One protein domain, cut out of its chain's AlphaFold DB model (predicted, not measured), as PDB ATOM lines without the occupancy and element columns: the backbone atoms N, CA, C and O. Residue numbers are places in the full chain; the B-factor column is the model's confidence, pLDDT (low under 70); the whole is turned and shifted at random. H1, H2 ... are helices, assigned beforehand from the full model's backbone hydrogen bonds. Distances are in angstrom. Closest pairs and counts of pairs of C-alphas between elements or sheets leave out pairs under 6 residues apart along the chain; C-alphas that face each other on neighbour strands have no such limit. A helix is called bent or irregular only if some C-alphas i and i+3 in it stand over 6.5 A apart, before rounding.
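AT A GLANCE: This is residues 232 to 365 of the 428 residues of an uncharacterized protein of Eimeria maxima (UniProt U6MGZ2). Two long helices, H5 and H4, run opposite ways along the longest axis, and the shorter H3 packs on both, making a bundle of three helices, up and down. The short H1 and H2 pack on H4; after a kink in H5 the chain folds back into H6, near H4 and H1, and H7 lies far out towards one end of the long axis, while residues 232 to 237 stick out as a tail. The printed part has 134 residues with seven named helices, H1 to H7 in order along the chain, and no named strand; the class is all helix. The whole is compact, with a radius of gyration of the C-alphas of 15.9 A, and its outline is elongated, only just, with spans of 54 by 36 by 24 A.

HOW THE PARTS SIT: Begin with the longest helix, H5, residues 314 to 342. It has a kink of 73 degrees near residue 336, and it is irregular, with C-alphas 337 and 340 lying 9.5 A apart, and its line is a rough one. Look next at H4, residues 284 to 306, the hub, which touches four other helices. H4 touches H5 with residues 294 to 301 of H4 and 324 to 334 of H5 alone; the closest C-alphas are those of Val 294 and Ile 331, 6.7 A apart. This pair is a helical hairpin, running opposite ways at a steep tilt of 37 degrees, only just past shallow. H3, residues 266 to 277, forms the other helical hairpin with H4: they touch, closest at the C-alphas of Phe 269 and Leu 293, 5.3 A apart, at a shallow tilt of 27 degrees, opposite ways. H3 touches H5 at residues 323 to 330 of H5 alone, closest at the C-alphas of Leu 270 and Ala 327, 7.1 A apart, at a steep tilt of 41 degrees, the same way. In these three pairs of helices the packing is mostly crossed, only just, with 1 at a shallow tilt. H2, residues 259 to 263, touches H4, with the C-alphas of Ala 262 and Ser 300 closest at 4.9 A. H1, residues 253 to 256, touches H4 too, with the C-alphas of Ile 256 and Gly 299 closest at 4.8 A. H6, residues 344 to 352, is irregular, with C-alphas 346 and 349 lying 7.5 A apart; it is close to H4 but not clearly touching, the closest C-alphas being those of Trp 302 and Phe 351 at 6.4 A. H7, residues 359 to 362, is close to H5 but not clearly touching, with the C-alphas of Val 317 and Leu 362 closest at 6.9 A; H7 and H4 are apart. In H3 and H4 every O i to N i+4 pair is within hydrogen-bond range; in H5 22 of 25 are, in H6 3 of 5, and in H2 0 of 1, beside 1 of 2 O i to N i+3 pairs, while H1 and H7 are too short for an O i to N i+4 pair.

IN THESE COORDINATES: Find C-alpha 314 at (34.741, 38.811, 129.516); from there H5 runs 34.8 A to C-alpha 342 at (6.623, 52.897, 144.355). H4 runs 33.2 A from C-alpha 284 at (-2.614, 41.875, 149.733) to C-alpha 306. H3 measures 16.7 A and H6 11.4 A from first to last C-alpha.

THE WHOLE: Look for the two farthest C-alphas at Asp 245 and Ser 365, 55.0 A apart. The printed part has no cut, and no link between helices is long. Residues 232 to 252 have no named element, but residues 241 to 242 pair, parallel, with residues 281 to 282. The mean pLDDT of the printed part is 90.9; it is under 70 at residues 232 to 233, 359 and 361 to 365.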
ATOM      1  N   TRP A 232      -1.410  44.338 126.625       68.62
ATOM      2  CA  TRP A 232      -1.925  43.552 127.746       68.62
ATOM      3  C   TRP A 232      -2.747  42.320 127.335       68.62
ATOM      4  O   TRP A 232      -2.934  41.407 128.133       68.62
ATOM      5  N   SER A 233      -3.227  42.274 126.092       68.38
ATOM      6  CA  SER A 233      -3.926  41.123 125.507       68.38
ATOM      7  C   SER A 233      -2.982  40.129 124.822       68.38
ATOM      8  O   SER A 233      -3.427  39.077 124.352       68.38
ATOM      9  N   HIS A 234      -1.678  40.426 124.770       77.75
ATOM     10  CA  HIS A 234      -0.713  39.550 124.127       77.75
ATOM     11  C   HIS A 234      -0.554  38.244 124.932       77.75
ATOM     12  O   HIS A 234      -0.270  38.283 126.131       77.75
ATOM     13  N   PRO A 235      -0.675  37.058 124.304       76.69
ATOM     14  CA  PRO A 235      -0.711  35.777 125.016       76.69
ATOM     15  C   PRO A 235       0.545  35.492 125.851       76.69
ATOM     16  O   PRO A 235       0.464  34.730 126.819       76.69
ATOM     17  N   HIS A 236       1.664  36.127 125.492       76.50
ATOM     18  CA  HIS A 236       2.975  35.967 126.120       76.50
ATOM     19  C   HIS A 236       3.341  37.073 127.123       76.50
ATOM     20  O   HIS A 236       4.341  36.930 127.819       76.50
ATOM     21  N   VAL A 237       2.559  38.154 127.223       77.25
ATOM     22  CA  VAL A 237       2.815  39.250 128.175       77.25
ATOM     23  C   VAL A 237       1.661  39.281 129.165       77.25
ATOM     24  O   VAL A 237       0.616  39.868 128.910       77.25
ATOM     25  N   ARG A 238       1.828  38.582 130.289       82.50
ATOM     26  CA  ARG A 238       0.816  38.514 131.345       82.50
ATOM     27  C   ARG A 238       1.355  39.201 132.585       82.50
ATOM     28  O   ARG A 238       2.205  38.647 133.271       82.50
ATOM     29  N   TYR A 239       0.856  40.400 132.853       90.69
ATOM     30  CA  TYR A 239       1.023  41.015 134.160       90.69
ATOM     31  C   TYR A 239      -0.083  40.514 135.090       90.69
ATOM     32  O   TYR A 239      -1.235  40.408 134.652       90.69
ATOM     33  N   PRO A 240       0.231  40.208 136.357       95.50
ATOM     34  CA  PRO A 240      -0.807  39.964 137.342       95.50
ATOM     35  C   PRO A 240      -1.711  41.191 137.478       95.50
ATOM     36  O   PRO A 240      -1.246  42.328 137.416       95.50
ATOM     37  N   VAL A 241      -2.995  40.965 137.733       95.31
ATOM     38  CA  VAL A 241      -3.935  42.033 138.095       95.31
ATOM     39  C   VAL A 241      -3.939  42.195 139.616       95.31
ATOM     40  O   VAL A 241      -3.845  41.210 140.346       95.31
ATOM     41  N   LEU A 242      -4.024  43.421 140.123       97.25
ATOM     42  CA  LEU A 242      -4.183  43.654 141.561       97.25
ATOM     43  C   LEU A 242      -5.630  43.370 141.978       97.25
ATOM     44  O   LEU A 242      -6.558  43.762 141.272       97.25
ATOM     45  N   ASP A 243      -5.825  42.701 143.113       97.81
ATOM     46  CA  ASP A 243      -7.166  42.541 143.684       97.81
ATOM     47  C   ASP A 243      -7.734  43.902 144.152       97.81
ATOM     48  O   ASP A 243      -6.980  44.825 144.479       97.81
ATOM     49  N   ASN A 244      -9.063  44.048 144.163       96.75
ATOM     50  CA  ASN A 244      -9.751  45.345 144.289       96.75
ATOM     51  C   ASN A 244      -9.477  46.066 145.620       96.75
ATOM     52  O   ASN A 244      -9.538  47.293 145.676       96.75
ATOM     53  N   ASP A 245      -9.161  45.312 146.672       96.62
ATOM     54  CA  ASP A 245      -8.983  45.826 148.034       96.62
ATOM     55  C   ASP A 245      -7.508  45.902 148.461       96.62
ATOM     56  O   ASP A 245      -7.192  46.037 149.648       96.62
ATOM     57  N   VAL A 246      -6.574  45.801 147.509       98.12
ATOM     58  CA  VAL A 246      -5.146  45.803 147.829       98.12
ATOM     59  C   VAL A 246      -4.631  47.217 148.049       98.12
ATOM     60  O   VAL A 246      -4.603  48.060 147.153       98.12
ATOM     61  N   VAL A 247      -4.117  47.450 149.251       97.69
ATOM     62  CA  VAL A 247      -3.394  48.663 149.610       97.69
ATOM     63  C   VAL A 247      -1.903  48.433 149.389       97.69
ATOM     64  O   VAL A 247      -1.259  47.623 150.064       97.69
ATOM     65  N   ILE A 248      -1.329  49.175 148.445       98.00
ATOM     66  CA  ILE A 248       0.103  49.114 148.159       98.00
ATOM     67  C   ILE A 248       0.848  49.920 149.229       98.00
ATOM     68  O   ILE A 248       0.661  51.131 149.371       98.00
ATOM     69  N   ARG A 249       1.711  49.250 150.000       96.69
ATOM     70  CA  ARG A 249       2.600  49.938 150.947       96.69
ATOM     71  C   ARG A 249       3.637  50.771 150.195       96.69
ATOM     72  O   ARG A 249       4.091  50.378 149.127       96.69
ATOM     73  N   ARG A 250       4.093  51.870 150.796       96.31
ATOM     74  CA  ARG A 250       5.213  52.644 150.246       96.31
ATOM     75  C   ARG A 250       6.537  51.905 150.421       96.31
ATOM     76  O   ARG A 250       6.725  51.141 151.374       96.31
ATOM     77  N   ILE A 251       7.454  52.170 149.499       94.69
ATOM     78  CA  ILE A 251       8.844  51.737 149.599       94.69
ATOM     79  C   ILE A 251       9.531  52.469 150.749       94.69
ATOM     80  O   ILE A 251       9.449  53.692 150.863       94.69
ATOM     81  N   SER A 252      10.258  51.726 151.580       93.75
ATOM     82  CA  SER A 252      11.124  52.326 152.596       93.75
ATOM     83  C   SER A 252      12.509  52.599 152.006       93.75
ATOM     84  O   SER A 252      13.382  51.724 152.012       93.75
ATOM     85  N   VAL A 253      12.705  53.820 151.496       93.50
ATOM     86  CA  VAL A 253      13.955  54.279 150.856       93.50
ATOM     87  C   VAL A 253      15.164  54.082 151.766       93.50
ATOM     88  O   VAL A 253      16.206  53.603 151.318       93.50
ATOM     89  N   ASP A 254      15.009  54.379 153.056       91.62
ATOM     90  CA  ASP A 254      16.073  54.212 154.045       91.62
ATOM     91  C   ASP A 254      16.504  52.751 154.166       91.62
ATOM     92  O   ASP A 254      17.692  52.470 154.299       91.62
ATOM     93  N   SER A 255      15.556  51.815 154.050       90.56
ATOM     94  CA  SER A 255      15.812  50.383 154.210       90.56
ATOM     95  C   SER A 255      16.468  49.719 152.997       90.56
ATOM     96  O   SER A 255      17.147  48.701 153.159       90.56
ATOM     97  N   ILE A 256      16.279  50.276 151.794       93.50
ATOM     98  CA  ILE A 256      16.822  49.716 150.546       93.50
ATOM     99  C   ILE A 256      18.350  49.746 150.562       93.50
ATOM    100  O   ILE A 256      19.002  48.791 150.145       93.50
ATOM    101  N   PHE A 257      18.927  50.844 151.049       93.44
ATOM    102  CA  PHE A 257      20.364  51.103 150.951       93.44
ATOM    103  C   PHE A 257      21.159  50.640 152.186       93.44
ATOM    104  O   PHE A 257      22.348  50.938 152.297       93.44
ATOM    105  N   ILE A 258      20.539  49.891 153.108       89.50
ATOM    106  CA  ILE A 258      21.215  49.334 154.292       89.50
ATOM    107  C   ILE A 258      22.092  48.140 153.886       89.50
ATOM    108  O   ILE A 258      21.685  47.276 153.107       89.50
ATOM    109  N   SER A 259      23.304  48.069 154.440       80.62
ATOM    110  CA  SER A 259      24.308  47.033 154.141       80.62
ATOM    111  C   SER A 259      23.872  45.597 154.433       80.62
ATOM    112  O   SER A 259      24.394  44.669 153.819       80.62
ATOM    113  N   ASP A 260      22.902  45.379 155.319       81.06
ATOM    114  CA  ASP A 260      22.467  44.027 155.685       81.06
ATOM    115  C   ASP A 260      21.837  43.255 154.521       81.06
ATOM    116  O   ASP A 260      21.960  42.029 154.452       81.06
ATOM    117  N   ARG A 261      21.258  43.964 153.541       75.12
ATOM    118  CA  ARG A 261      20.687  43.351 152.331       75.12
ATOM    119  C   ARG A 261      21.752  42.918 151.311       75.12
ATOM    120  O   ARG A 261      21.453  42.125 150.424       75.12
ATOM    121  N   ALA A 262      23.012  43.338 151.471       79.88
ATOM    122  CA  ALA A 262      24.131  42.965 150.592       79.88
ATOM    123  C   ALA A 262      24.559  41.488 150.701       79.88
ATOM    124  O   ALA A 262      25.433  41.030 149.955       79.88
ATOM    125  N   LYS A 263      24.020  40.759 151.686       88.75
ATOM    126  CA  LYS A 263      24.362  39.354 151.947       88.75
ATOM    127  C   LYS A 263      23.625  38.390 151.018       88.75
ATOM    128  O   LYS A 263      24.108  37.284 150.804       88.75
ATOM    129  N   MET A 264      22.482  38.795 150.466       91.94
ATOM    130  CA  MET A 264      21.667  37.942 149.602       91.94
ATOM    131  C   MET A 264      22.016  38.155 148.128       91.94
ATOM    132  O   MET A 264      22.203  39.283 147.679       91.94
ATOM    133  N   ALA A 265      22.097  37.062 147.370       94.31
ATOM    134  CA  ALA A 265      22.326  37.126 145.932       94.31
ATOM    135  C   ALA A 265      21.062  37.630 145.200       94.31
ATOM    136  O   ALA A 265      19.969  37.150 145.518       94.31
ATOM    137  N   PRO A 266      21.187  38.509 144.181       96.00
ATOM    138  CA  PRO A 266      20.051  39.035 143.409       96.00
ATOM    139  C   PRO A 266      19.104  37.957 142.862       96.00
ATOM    140  O   PRO A 266      17.890  38.142 142.816       96.00
ATOM    141  N   HIS A 267      19.661  36.795 142.513       96.00
ATOM    142  CA  HIS A 267      18.932  35.642 141.994       96.00
ATOM    143  C   HIS A 267      17.754  35.198 142.880       96.00
ATOM    144  O   HIS A 267      16.692  34.868 142.356       96.00
ATOM    145  N   PHE A 268      17.902  35.231 144.210       96.69
ATOM    146  CA  PHE A 268      16.824  34.830 145.122       96.69
ATOM    147  C   PHE A 268      15.601  35.740 144.998       96.69
ATOM    148  O   PHE A 268      14.467  35.259 144.983       96.69
ATOM    149  N   PHE A 269      15.829  37.047 144.868       97.12
ATOM    150  CA  PHE A 269      14.750  38.014 144.711       97.12
ATOM    151  C   PHE A 269      14.092  37.893 143.338       97.12
ATOM    152  O   PHE A 269      12.866  37.878 143.260       97.12
ATOM    153  N   LEU A 270      14.888  37.719 142.276       97.25
ATOM    154  CA  LEU A 270      14.384  37.519 140.913       97.25
ATOM    155  C   LEU A 270      13.466  36.293 140.813       97.25
ATOM    156  O   LEU A 270      12.385  36.382 140.236       97.25
ATOM    157  N   LEU A 271      13.850  35.167 141.424       96.94
ATOM    158  CA  LEU A 271      12.996  33.977 141.476       96.94
ATOM    159  C   LEU A 271      11.688  34.228 142.232       96.94
ATOM    160  O   LEU A 271      10.640  33.743 141.810       96.94
ATOM    161  N   GLY A 272      11.742  34.963 143.343       97.62
ATOM    162  CA  GLY A 272      10.548  35.326 144.105       97.62
ATOM    163  C   GLY A 272       9.593  36.203 143.295       97.62
ATOM    164  O   GLY A 272       8.399  35.925 143.256       97.62
ATOM    165  N   ILE A 273      10.124  37.222 142.615       97.75
ATOM    166  CA  ILE A 273       9.336  38.133 141.771       97.75
ATOM    167  C   ILE A 273       8.707  37.365 140.610       97.75
ATOM    168  O   ILE A 273       7.504  37.481 140.399       97.75
ATOM    169  N   LYS A 274       9.480  36.511 139.925       96.56
ATOM    170  CA  LYS A 274       8.968  35.657 138.845       96.56
ATOM    171  C   LYS A 274       7.767  34.824 139.303       96.56
ATOM    172  O   LYS A 274       6.725  34.865 138.665       96.56
ATOM    173  N   LYS A 275       7.882  34.142 140.449       96.75
ATOM    174  CA  LYS A 275       6.782  33.335 141.008       96.75
ATOM    175  C   LYS A 275       5.516  34.152 141.279       96.75
ATOM    176  O   LYS A 275       4.425  33.613 141.152       96.75
ATOM    177  N   LEU A 276       5.655  35.416 141.678       97.56
ATOM    178  CA  LEU A 276       4.511  36.301 141.908       97.56
ATOM    179  C   LEU A 276       3.915  36.821 140.594       97.56
ATOM    180  O   LEU A 276       2.703  36.977 140.513       97.56
ATOM    181  N   PHE A 277       4.727  37.051 139.563       95.94
ATOM    182  CA  PHE A 277       4.239  37.460 138.239       95.94
ATOM    183  C   PHE A 277       3.567  36.324 137.465       95.94
ATOM    184  O   PHE A 277       2.717  36.587 136.622       95.94
ATOM    185  N   ASP A 278       3.875  35.072 137.802       94.12
ATOM    186  CA  ASP A 278       3.159  33.907 137.276       94.12
ATOM    187  C   ASP A 278       1.715  33.799 137.828       94.12
ATOM    188  O   ASP A 278       0.903  33.021 137.315       94.12
ATOM    189  N   LEU A 279       1.361  34.573 138.865       95.81
ATOM    190  CA  LEU A 279       0.000  34.631 139.400       95.81
ATOM    191  C   LEU A 279      -0.907  35.478 138.501       95.81
ATOM    192  O   LEU A 279      -0.499  36.480 137.929       95.81
ATOM    193  N   LYS A 280      -2.188  35.103 138.402       95.00
ATOM    194  CA  LYS A 280      -3.177  35.888 137.640       95.00
ATOM    195  C   LYS A 280      -3.646  37.128 138.394       95.00
ATOM    196  O   LYS A 280      -3.890  38.163 137.783       95.00
ATOM    197  N   VAL A 281      -3.814  36.990 139.707       96.75
ATOM    198  CA  VAL A 281      -4.287  38.041 140.604       96.75
ATOM    199  C   VAL A 281      -3.366  38.075 141.817       96.75
ATOM    200  O   VAL A 281      -3.032  37.019 142.357       96.75
ATOM    201  N   LEU A 282      -2.940  39.269 142.225       98.19
ATOM    202  CA  LEU A 282      -2.150  39.478 143.434       98.19
ATOM    203  C   LEU A 282      -3.049  39.974 144.560       98.19
ATOM    204  O   LEU A 282      -3.604  41.069 144.482       98.19
ATOM    205  N   ASP A 283      -3.135  39.175 145.620       98.19
ATOM    206  CA  ASP A 283      -3.761  39.578 146.874       98.19
ATOM    207  C   ASP A 283      -2.841  40.505 147.701       98.19
ATOM    208  O   ASP A 283      -1.687  40.791 147.355       98.19
ATOM    209  N   GLN A 284      -3.346  40.971 148.844       98.12
ATOM    210  CA  GLN A 284      -2.614  41.875 149.733       98.12
ATOM    211  C   GLN A 284      -1.290  41.280 150.246       98.12
ATOM    212  O   GLN A 284      -0.302  42.007 150.411       98.12
ATOM    213  N   GLN A 285      -1.249  39.975 150.526       98.31
ATOM    214  CA  GLN A 285      -0.052  39.301 151.025       98.31
ATOM    215  C   GLN A 285       0.994  39.165 149.915       98.31
ATOM    216  O   GLN A 285       2.182  39.410 150.154       98.31
ATOM    217  N   ALA A 286       0.560  38.827 148.706       98.25
ATOM    218  CA  ALA A 286       1.386  38.710 147.522       98.25
ATOM    219  C   ALA A 286       1.996  40.066 147.146       98.25
ATOM    220  O   ALA A 286       3.207  40.135 146.944       98.25
ATOM    221  N   VAL A 287       1.226  41.163 147.179       98.12
ATOM    222  CA  VAL A 287       1.762  42.521 146.952       98.12
ATOM    223  C   VAL A 287       2.758  42.933 148.034       98.12
ATOM    224  O   VAL A 287       3.830  43.454 147.724       98.12
ATOM    225  N   ASN A 288       2.479  42.651 149.309       97.50
ATOM    226  CA  ASN A 288       3.433  42.936 150.386       97.50
ATOM    227  C   ASN A 288       4.736  42.134 150.237       97.50
ATOM    228  O   ASN A 288       5.828  42.647 150.516       97.50
ATOM    229  N   THR A 289       4.624  40.892 149.768       97.81
ATOM    230  CA  THR A 289       5.767  40.025 149.462       97.81
ATOM    231  C   THR A 289       6.545  40.566 148.264       97.81
ATOM    232  O   THR A 289       7.760  40.723 148.369       97.81
ATOM    233  N   LEU A 290       5.859  40.946 147.180       97.88
ATOM    234  CA  LEU A 290       6.446  41.558 145.986       97.88
ATOM    235  C   LEU A 290       7.249  42.808 146.349       97.88
ATOM    236  O   LEU A 290       8.425  42.906 146.010       97.88
ATOM    237  N   MET A 291       6.652  43.713 147.124       97.44
ATOM    238  CA  MET A 291       7.312  44.934 147.592       97.44
ATOM    239  C   MET A 291       8.580  44.635 148.395       97.44
ATOM    240  O   MET A 291       9.616  45.267 148.201       97.44
ATOM    241  N   SER A 292       8.530  43.634 149.273       96.50
ATOM    242  CA  SER A 292       9.681  43.250 150.099       96.50
ATOM    243  C   SER A 292      10.801  42.616 149.268       96.50
ATOM    244  O   SER A 292      11.979  42.905 149.500       96.50
ATOM    245  N   LEU A 293      10.440  41.795 148.277       97.12
ATOM    246  CA  LEU A 293      11.379  41.200 147.327       97.12
ATOM    247  C   LEU A 293      12.041  42.261 146.450       97.12
ATOM    248  O   LEU A 293      13.251  42.204 146.254       97.12
ATOM    249  N   VAL A 294      11.281  43.246 145.972       97.56
ATOM    250  CA  VAL A 294      11.792  44.329 145.122       97.56
ATOM    251  C   VAL A 294      12.715  45.256 145.905       97.56
ATOM    252  O   VAL A 294      13.808  45.551 145.433       97.56
ATOM    253  N   GLU A 295      12.374  45.636 147.138       96.50
ATOM    254  CA  GLU A 295      13.308  46.371 148.006       96.50
ATOM    255  C   GLU A 295      14.598  45.572 148.266       96.50
ATOM    256  O   GLU A 295      15.694  46.133 148.332       96.50
ATOM    257  N   GLY A 296      14.479  44.249 148.431       96.19
ATOM    258  CA  GLY A 296      15.614  43.336 148.565       96.19
ATOM    259  C   GLY A 296      16.475  43.280 147.305       96.19
ATOM    260  O   GLY A 296      17.701  43.376 147.392       96.19
ATOM    261  N   LEU A 297      15.840  43.210 146.136       97.06
ATOM    262  CA  LEU A 297      16.497  43.226 144.836       97.06
ATOM    263  C   LEU A 297      17.248  44.542 144.618       97.06
ATOM    264  O   LEU A 297      18.447  44.500 144.357       97.06
ATOM    265  N   ILE A 298      16.588  45.692 144.803       96.94
ATOM    266  CA  ILE A 298      17.204  47.017 144.639       96.94
ATOM    267  C   ILE A 298      18.434  47.129 145.545       96.94
ATOM    268  O   ILE A 298      19.516  47.473 145.070       96.94
ATOM    269  N   GLY A 299      18.302  46.774 146.827       96.00
ATOM    270  CA  GLY A 299      19.418  46.810 147.770       96.00
ATOM    271  C   GLY A 299      20.559  45.871 147.372       96.00
ATOM    272  O   GLY A 299      21.713  46.293 147.295       96.00
ATOM    273  N   SER A 300      20.252  44.606 147.075       95.62
ATOM    274  CA  SER A 300      21.270  43.610 146.711       95.62
ATOM    275  C   SER A 300      22.040  43.997 145.448       95.62
ATOM    276  O   SER A 300      23.267  43.923 145.446       95.62
ATOM    277  N   VAL A 301      21.351  44.470 144.407       95.88
ATOM    278  CA  VAL A 301      21.960  44.854 143.129       95.88
ATOM    279  C   VAL A 301      22.738  46.161 143.268       95.88
ATOM    280  O   VAL A 301      23.835  46.269 142.730       95.88
ATOM    281  N   TRP A 302      22.237  47.125 144.045       95.94
ATOM    282  CA  TRP A 302      22.966  48.358 144.349       95.94
ATOM    283  C   TRP A 302      24.303  48.073 145.044       95.94
ATOM    284  O   TRP A 302      25.347  48.577 144.630       95.94
ATOM    285  N   HIS A 303      24.294  47.204 146.058       94.44
ATOM    286  CA  HIS A 303      25.518  46.758 146.734       94.44
ATOM    287  C   HIS A 303      26.420  45.936 145.817       94.44
ATOM    288  O   HIS A 303      27.643  46.064 145.878       94.44
ATOM    289  N   TYR A 304      25.832  45.096 144.967       93.44
ATOM    290  CA  TYR A 304      26.569  44.318 143.978       93.44
ATOM    291  C   TYR A 304      27.312  45.239 142.999       93.44
ATOM    292  O   TYR A 304      28.507  45.050 142.798       93.44
ATOM    293  N   ALA A 305      26.663  46.301 142.514       92.94
ATOM    294  CA  ALA A 305      27.260  47.303 141.630       92.94
ATOM    295  C   ALA A 305      28.375  48.126 142.281       92.94
ATOM    296  O   ALA A 305      29.330  48.525 141.616       92.94
ATOM    297  N   GLN A 306      28.309  48.349 143.593       92.38
ATOM    298  CA  GLN A 306      29.390  49.017 144.320       92.38
ATOM    299  C   GLN A 306      30.624  48.142 144.526       92.38
ATOM    300  O   GLN A 306      31.729  48.662 144.730       92.38
ATOM    301  N   ARG A 307      30.471  46.813 144.509       89.56
ATOM    302  CA  ARG A 307      31.616  45.917 144.656       89.56
ATOM    303  C   ARG A 307      32.474  46.033 143.405       89.56
ATOM    304  O   ARG A 307      32.075  45.652 142.314       89.56
ATOM    305  N   ARG A 308      33.704  46.521 143.578       77.19
ATOM    306  CA  ARG A 308      34.701  46.525 142.503       77.19
ATOM    307  C   ARG A 308      34.948  45.087 142.053       77.19
ATOM    308  O   ARG A 308      35.606  44.320 142.764       77.19
ATOM    309  N   HIS A 309      34.437  44.728 140.880       74.44
ATOM    310  CA  HIS A 309      34.750  43.454 140.254       74.44
ATOM    311  C   HIS A 309      36.245  43.440 139.937       74.44
ATOM    312  O   HIS A 309      36.736  44.201 139.113       74.44
ATOM    313  N   ARG A 310      36.999  42.586 140.637       77.81
ATOM    314  CA  ARG A 310      38.456  42.459 140.447       77.81
ATOM    315  C   ARG A 310      38.829  41.699 139.171       77.81
ATOM    316  O   ARG A 310      40.008  41.483 138.915       77.81
ATOM    317  N   SER A 311      37.839  41.242 138.412       78.06
ATOM    318  CA  SER A 311      38.021  40.341 137.286       78.06
ATOM    319  C   SER A 311      37.434  40.963 136.030       78.06
ATOM    320  O   SER A 311      36.223  40.975 135.847       78.06
ATOM    321  N   ASN A 312      38.312  41.420 135.139       79.69
ATOM    322  CA  ASN A 312      37.938  41.931 133.818       79.69
ATOM    323  C   ASN A 312      37.859  40.799 132.785       79.69
ATOM    324  O   ASN A 312      38.092  41.017 131.595       79.69
ATOM    325  N   ARG A 313      37.606  39.553 133.219       83.94
ATOM    326  CA  ARG A 313      37.428  38.469 132.250       83.94
ATOM    327  C   ARG A 313      36.064  38.663 131.586       83.94
ATOM    328  O   ARG A 313      35.080  38.826 132.308       83.94
ATOM    329  N   PRO A 314      35.981  38.569 130.250       82.81
ATOM    330  CA  PRO A 314      34.741  38.811 129.516       82.81
ATOM    331  C   PRO A 314      33.533  38.018 130.024       82.81
ATOM    332  O   PRO A 314      32.431  38.548 130.073       82.81
ATOM    333  N   VAL A 315      33.748  36.774 130.468       86.00
ATOM    334  CA  VAL A 315      32.691  35.909 131.020       86.00
ATOM    335  C   VAL A 315      32.036  36.528 132.258       86.00
ATOM    336  O   VAL A 315      30.816  36.546 132.354       86.00
ATOM    337  N   PHE A 316      32.827  37.095 133.175       86.94
ATOM    338  CA  PHE A 316      32.282  37.737 134.374       86.94
ATOM    339  C   PHE A 316      31.590  39.057 134.047       86.94
ATOM    340  O   PHE A 316      30.571  39.371 134.645       86.94
ATOM    341  N   VAL A 317      32.111  39.822 133.083       85.88
ATOM    342  CA  VAL A 317      31.455  41.058 132.635       85.88
ATOM    343  C   VAL A 317      30.079  40.745 132.047       85.88
ATOM    344  O   VAL A 317      29.103  41.397 132.408       85.88
ATOM    345  N   ALA A 318      29.985  39.718 131.198       87.62
ATOM    346  CA  ALA A 318      28.716  39.275 130.630       87.62
ATOM    347  C   ALA A 318      27.723  38.830 131.717       87.62
ATOM    348  O   ALA A 318      26.564  39.232 131.683       87.62
ATOM    349  N   GLU A 319      28.183  38.062 132.708       90.19
ATOM    350  CA  GLU A 319      27.363  37.636 133.848       90.19
ATOM    351  C   GLU A 319      26.828  38.833 134.650       90.19
ATOM    352  O   GLU A 319      25.629  38.924 134.914       90.19
ATOM    353  N   VAL A 320      27.695  39.791 134.986       90.75
ATOM    354  CA  VAL A 320      27.332  41.000 135.739       90.75
ATOM    355  C   VAL A 320      26.292  41.829 134.983       90.75
ATOM    356  O   VAL A 320      25.280  42.231 135.558       90.75
ATOM    357  N   VAL A 321      26.510  42.053 133.685       90.94
ATOM    358  CA  VAL A 321      25.573  42.803 132.836       90.94
ATOM    359  C   VAL A 321      24.229  42.081 132.729       90.94
ATOM    360  O   VAL A 321      23.190  42.732 132.830       90.94
ATOM    361  N   ALA A 322      24.226  40.752 132.595       92.00
ATOM    362  CA  ALA A 322      22.995  39.964 132.554       92.00
ATOM    363  C   ALA A 322      22.190  40.087 133.859       92.00
ATOM    364  O   ALA A 322      20.975  40.281 133.818       92.00
ATOM    365  N   VAL A 323      22.857  40.042 135.019       94.25
ATOM    366  CA  VAL A 323      22.201  40.241 136.322       94.25
ATOM    367  C   VAL A 323      21.576  41.632 136.419       94.25
ATOM    368  O   VAL A 323      20.444  41.754 136.886       94.25
ATOM    369  N   TYR A 324      22.275  42.674 135.961       94.69
ATOM    370  CA  TYR A 324      21.713  44.026 135.935       94.69
ATOM    371  C   TYR A 324      20.503  44.114 135.028       94.69
ATOM    372  O   TYR A 324      19.475  44.618 135.464       94.69
ATOM    373  N   PHE A 325      20.596  43.584 133.811       94.88
ATOM    374  CA  PHE A 325      19.492  43.603 132.862       94.88
ATOM    375  C   PHE A 325      18.227  42.965 133.451       94.88
ATOM    376  O   PHE A 325      17.178  43.601 133.479       94.88
ATOM    377  N   LEU A 326      18.348  41.762 134.021       96.25
ATOM    378  CA  LEU A 326      17.226  41.069 134.662       96.25
ATOM    379  C   LEU A 326      16.676  41.832 135.874       96.25
ATOM    380  O   LEU A 326      15.468  41.847 136.102       96.25
ATOM    381  N   ALA A 327      17.545  42.468 136.663       96.81
ATOM    382  CA  ALA A 327      17.108  43.281 137.789       96.81
ATOM    383  C   ALA A 327      16.342  44.529 137.338       96.81
ATOM    384  O   ALA A 327      15.290  44.826 137.900       96.81
ATOM    385  N   PHE A 328      16.848  45.243 136.331       96.62
ATOM    386  CA  PHE A 328      16.178  46.407 135.759       96.62
ATOM    387  C   PHE A 328      14.814  46.034 135.186       96.62
ATOM    388  O   PHE A 328      13.839  46.710 135.502       96.62
ATOM    389  N   ASP A 329      14.738  44.948 134.417       95.31
ATOM    390  CA  ASP A 329      13.486  44.443 133.853       95.31
ATOM    391  C   ASP A 329      12.454  44.141 134.952       95.31
ATOM    392  O   ASP A 329      11.375  44.732 134.975       95.31
ATOM    393  N   ALA A 330      12.827  43.340 135.956       96.62
ATOM    394  CA  ALA A 330      11.938  43.006 137.069       96.62
ATOM    395  C   ALA A 330      11.466  44.248 137.854       96.62
ATOM    396  O   ALA A 330      10.296  44.342 138.243       96.62
ATOM    397  N   ILE A 331      12.358  45.218 138.086       97.31
ATOM    398  CA  ILE A 331      12.020  46.465 138.784       97.31
ATOM    399  C   ILE A 331      11.067  47.319 137.938       97.31
ATOM    400  O   ILE A 331      10.070  47.799 138.472       97.31
ATOM    401  N   VAL A 332      11.326  47.493 136.640       95.69
ATOM    402  CA  VAL A 332      10.460  48.278 135.741       95.69
ATOM    403  C   VAL A 332       9.086  47.640 135.610       95.69
ATOM    404  O   VAL A 332       8.088  48.344 135.732       95.69
ATOM    405  N   CYS A 333       9.019  46.320 135.446       95.56
ATOM    406  CA  CYS A 333       7.760  45.583 135.431       95.56
ATOM    407  C   CYS A 333       6.965  45.793 136.732       95.56
ATOM    408  O   CYS A 333       5.757  46.008 136.701       95.56
ATOM    409  N   THR A 334       7.644  45.823 137.885       96.50
ATOM    410  CA  THR A 334       6.996  46.144 139.169       96.50
ATOM    411  C   THR A 334       6.513  47.600 139.213       96.50
ATOM    412  O   THR A 334       5.404  47.856 139.675       96.50
ATOM    413  N   ILE A 335       7.303  48.555 138.708       96.19
ATOM    414  CA  ILE A 335       6.906  49.972 138.624       96.19
ATOM    415  C   ILE A 335       5.667  50.130 137.740       96.19
ATOM    416  O   ILE A 335       4.757  50.868 138.099       96.19
ATOM    417  N   GLN A 336       5.605  49.425 136.611       94.25
ATOM    418  CA  GLN A 336       4.437  49.442 135.728       94.25
ATOM    419  C   GLN A 336       3.198  48.860 136.413       94.25
ATOM    420  O   GLN A 336       2.108  49.402 136.258       94.25
ATOM    421  N   LEU A 337       3.371  47.796 137.200       95.50
ATOM    422  CA  LEU A 337       2.289  47.138 137.926       95.50
ATOM    423  C   LEU A 337       1.749  47.970 139.104       95.50
ATOM    424  O   LEU A 337       0.543  48.020 139.322       95.50
ATOM    425  N   LEU A 338       2.633  48.592 139.891       96.31
ATOM    426  CA  LEU A 338       2.274  49.282 141.141       96.31
ATOM    427  C   LEU A 338       2.145  50.809 140.990       96.31
ATOM    428  O   LEU A 338       1.630  51.484 141.889       96.31
ATOM    429  N   GLY A 339       2.622  51.349 139.868       94.81
ATOM    430  CA  GLY A 339       2.557  52.761 139.510       94.81
ATOM    431  C   GLY A 339       3.245  53.680 140.521       94.81
ATOM    432  O   GLY A 339       4.310  53.381 141.071       94.81
ATOM    433  N   ASP A 340       2.595  54.810 140.792       94.69
ATOM    434  CA  ASP A 340       3.111  55.889 141.644       94.69
ATOM    435  C   ASP A 340       3.350  55.463 143.102       94.69
ATOM    436  O   ASP A 340       4.123  56.096 143.824       94.69
ATOM    437  N   SER A 341       2.753  54.349 143.539       93.69
ATOM    438  CA  SER A 341       2.920  53.809 144.896       93.69
ATOM    439  C   SER A 341       4.369  53.421 145.217       93.69
ATOM    440  O   SER A 341       4.747  53.356 146.392       93.69
ATOM    441  N   MET A 342       5.195  53.184 144.191       95.25
ATOM    442  CA  MET A 342       6.623  52.897 144.355       95.25
ATOM    443  C   MET A 342       7.488  54.136 144.623       95.25
ATOM    444  O   MET A 342       8.673  53.967 144.909       95.25
ATOM    445  N   ASP A 343       6.939  55.354 144.540       95.75
ATOM    446  CA  ASP A 343       7.657  56.612 144.812       95.75
ATOM    447  C   ASP A 343       9.036  56.673 144.121       95.75
ATOM    448  O   ASP A 343      10.079  56.910 144.733       95.75
ATOM    449  N   VAL A 344       9.048  56.356 142.820       96.38
ATOM    450  CA  VAL A 344      10.265  56.108 142.027       96.38
ATOM    451  C   VAL A 344      11.235  57.295 142.071       96.38
ATOM    452  O   VAL A 344      12.449  57.102 142.132       96.38
ATOM    453  N   SER A 345      10.724  58.526 142.099       95.81
ATOM    454  CA  SER A 345      11.529  59.755 142.126       95.81
ATOM    455  C   SER A 345      12.441  59.852 143.357       95.81
ATOM    456  O   SER A 345      13.559  60.362 143.251       95.81
ATOM    457  N   SER A 346      12.017  59.306 144.500       96.12
ATOM    458  CA  SER A 346      12.760  59.394 145.763       96.12
ATOM    459  C   SER A 346      14.049  58.558 145.789       96.12
ATOM    460  O   SER A 346      15.002  58.910 146.491       96.12
ATOM    461  N   TRP A 347      14.127  57.469 145.014       96.38
ATOM    462  CA  TRP A 347      15.239  56.512 145.093       96.38
ATOM    463  C   TRP A 347      15.871  56.144 143.746       96.38
ATOM    464  O   TRP A 347      17.055  55.795 143.722       96.38
ATOM    465  N   TRP A 348      15.153  56.255 142.624       96.50
ATOM    466  CA  TRP A 348      15.625  55.780 141.315       96.50
ATOM    467  C   TRP A 348      16.929  56.437 140.881       96.50
ATOM    468  O   TRP A 348      17.876  55.752 140.507       96.50
ATOM    469  N   LYS A 349      17.026  57.765 141.011       94.94
ATOM    470  CA  LYS A 349      18.234  58.525 140.651       94.94
ATOM    471  C   LYS A 349      19.461  58.063 141.442       94.94
ATOM    472  O   LYS A 349      20.551  57.955 140.887       94.94
ATOM    473  N   LYS A 350      19.278  57.762 142.730       95.38
ATOM    474  CA  LYS A 350      20.333  57.241 143.609       95.38
ATOM    475  C   LYS A 350      20.702  55.799 143.256       95.38
ATOM    476  O   LYS A 350      21.874  55.438 143.334       95.38
ATOM    477  N   PHE A 351      19.716  54.996 142.866       95.44
ATOM    478  CA  PHE A 351      19.924  53.630 142.408       95.44
ATOM    479  C   PHE A 351      20.721  53.596 141.101       95.44
ATOM    480  O   PHE A 351      21.790  53.003 141.073       95.44
ATOM    481  N   ILE A 352      20.289  54.294 140.048       95.25
ATOM    482  CA  ILE A 352      20.981  54.259 138.749       95.25
ATOM    483  C   ILE A 352      22.398  54.852 138.801       95.25
ATOM    484  O   ILE A 352      23.264  54.439 138.038       95.25
ATOM    485  N   ALA A 353      22.665  55.776 139.731       93.25
ATOM    486  CA  ALA A 353      23.962  56.440 139.857       93.25
ATOM    487  C   ALA A 353      25.133  55.503 140.208       93.25
ATOM    488  O   ALA A 353      26.282  55.888 140.002       93.25
ATOM    489  N   VAL A 354      24.884  54.296 140.741       92.88
ATOM    490  CA  VAL A 354      25.976  53.340 141.024       92.88
ATOM    491  C   VAL A 354      26.364  52.487 139.823       92.88
ATOM    492  O   VAL A 354      27.446  51.903 139.814       92.88
ATOM    493  N   PHE A 355      25.519  52.426 138.797       90.94
ATOM    494  CA  PHE A 355      25.786  51.657 137.591       90.94
ATOM    495  C   PHE A 355      26.612  52.511 136.631       90.94
ATOM    496  O   PHE A 355      26.117  53.028 135.632       90.94
ATOM    497  N   ASN A 356      27.901  52.658 136.935       78.25
ATOM    498  CA  ASN A 356      28.864  53.175 135.968       78.25
ATOM    499  C   ASN A 356      29.145  52.087 134.928       78.25
ATOM    500  O   ASN A 356      30.161  51.394 134.988       78.25
ATOM    501  N   LEU A 357      28.242  51.951 133.956       72.62
ATOM    502  CA  LEU A 357      28.452  51.168 132.735       72.62
ATOM    503  C   LEU A 357      29.378  51.909 131.763       72.62
ATOM    504  O   LEU A 357      29.174  51.867 130.551       72.62
ATOM    505  N   ASP A 358      30.376  52.623 132.285       75.31
ATOM    506  CA  ASP A 358      31.391  53.220 131.441       75.31
ATOM    507  C   ASP A 358      32.067  52.070 130.691       75.31
ATOM    508  O   ASP A 358      32.736  51.216 131.282       75.31
ATOM    509  N   ALA A 359      31.823  52.004 129.383       67.31
ATOM    510  CA  ALA A 359      32.343  50.944 128.535       67.31
ATOM    511  C   ALA A 359      33.874  50.875 128.630       67.31
ATOM    512  O   ALA A 359      34.450  49.797 128.481       67.31
ATOM    513  N   SER A 360      34.532  51.998 128.943       73.81
ATOM    514  CA  SER A 360      35.974  52.047 129.178       73.81
ATOM    515  C   SER A 360      36.408  51.352 130.475       73.81
ATOM    516  O   SER A 360      37.517  50.828 130.537       73.81
ATOM    517  N   ALA A 361      35.537  51.295 131.488       69.69
ATOM    518  CA  ALA A 361      35.789  50.594 132.744       69.69
ATOM    519  C   ALA A 361      35.508  49.086 132.643       69.69
ATOM    520  O   ALA A 361      36.167  48.293 133.316       69.69
ATOM    521  N   LEU A 362      34.535  48.686 131.814       67.88
ATOM    522  CA  LEU A 362      34.166  47.278 131.615       67.88
ATOM    523  C   LEU A 362      35.082  46.553 130.628       67.88
ATOM    524  O   LEU A 362      35.310  45.348 130.762       67.88
ATOM    525  N   LEU A 363      35.603  47.266 129.633       69.44
ATOM    526  CA  LEU A 363      36.522  46.684 128.671       69.44
ATOM    527  C   LEU A 363      37.943  46.711 129.241       69.44
ATOM    528  O   LEU A 363      38.378  47.741 129.759       69.44
ATOM    529  N   PRO A 364      38.699  45.601 129.157       65.19
ATOM    530  CA  PRO A 364      40.108  45.641 129.499       65.19
ATOM    531  C   PRO A 364      40.766  46.733 128.656       65.19
ATOM    532  O   PRO A 364      40.585  46.772 127.437       65.19
ATOM    533  N   SER A 365      41.512  47.621 129.321       65.38
ATOM    534  CA  SER A 365      42.372  48.587 128.644       65.38
ATOM    535  C   SER A 365      43.125  47.849 127.545       65.38
ATOM    536  O   SER A 365      43.784  46.837 127.816       65.38
TER     537      SER A 365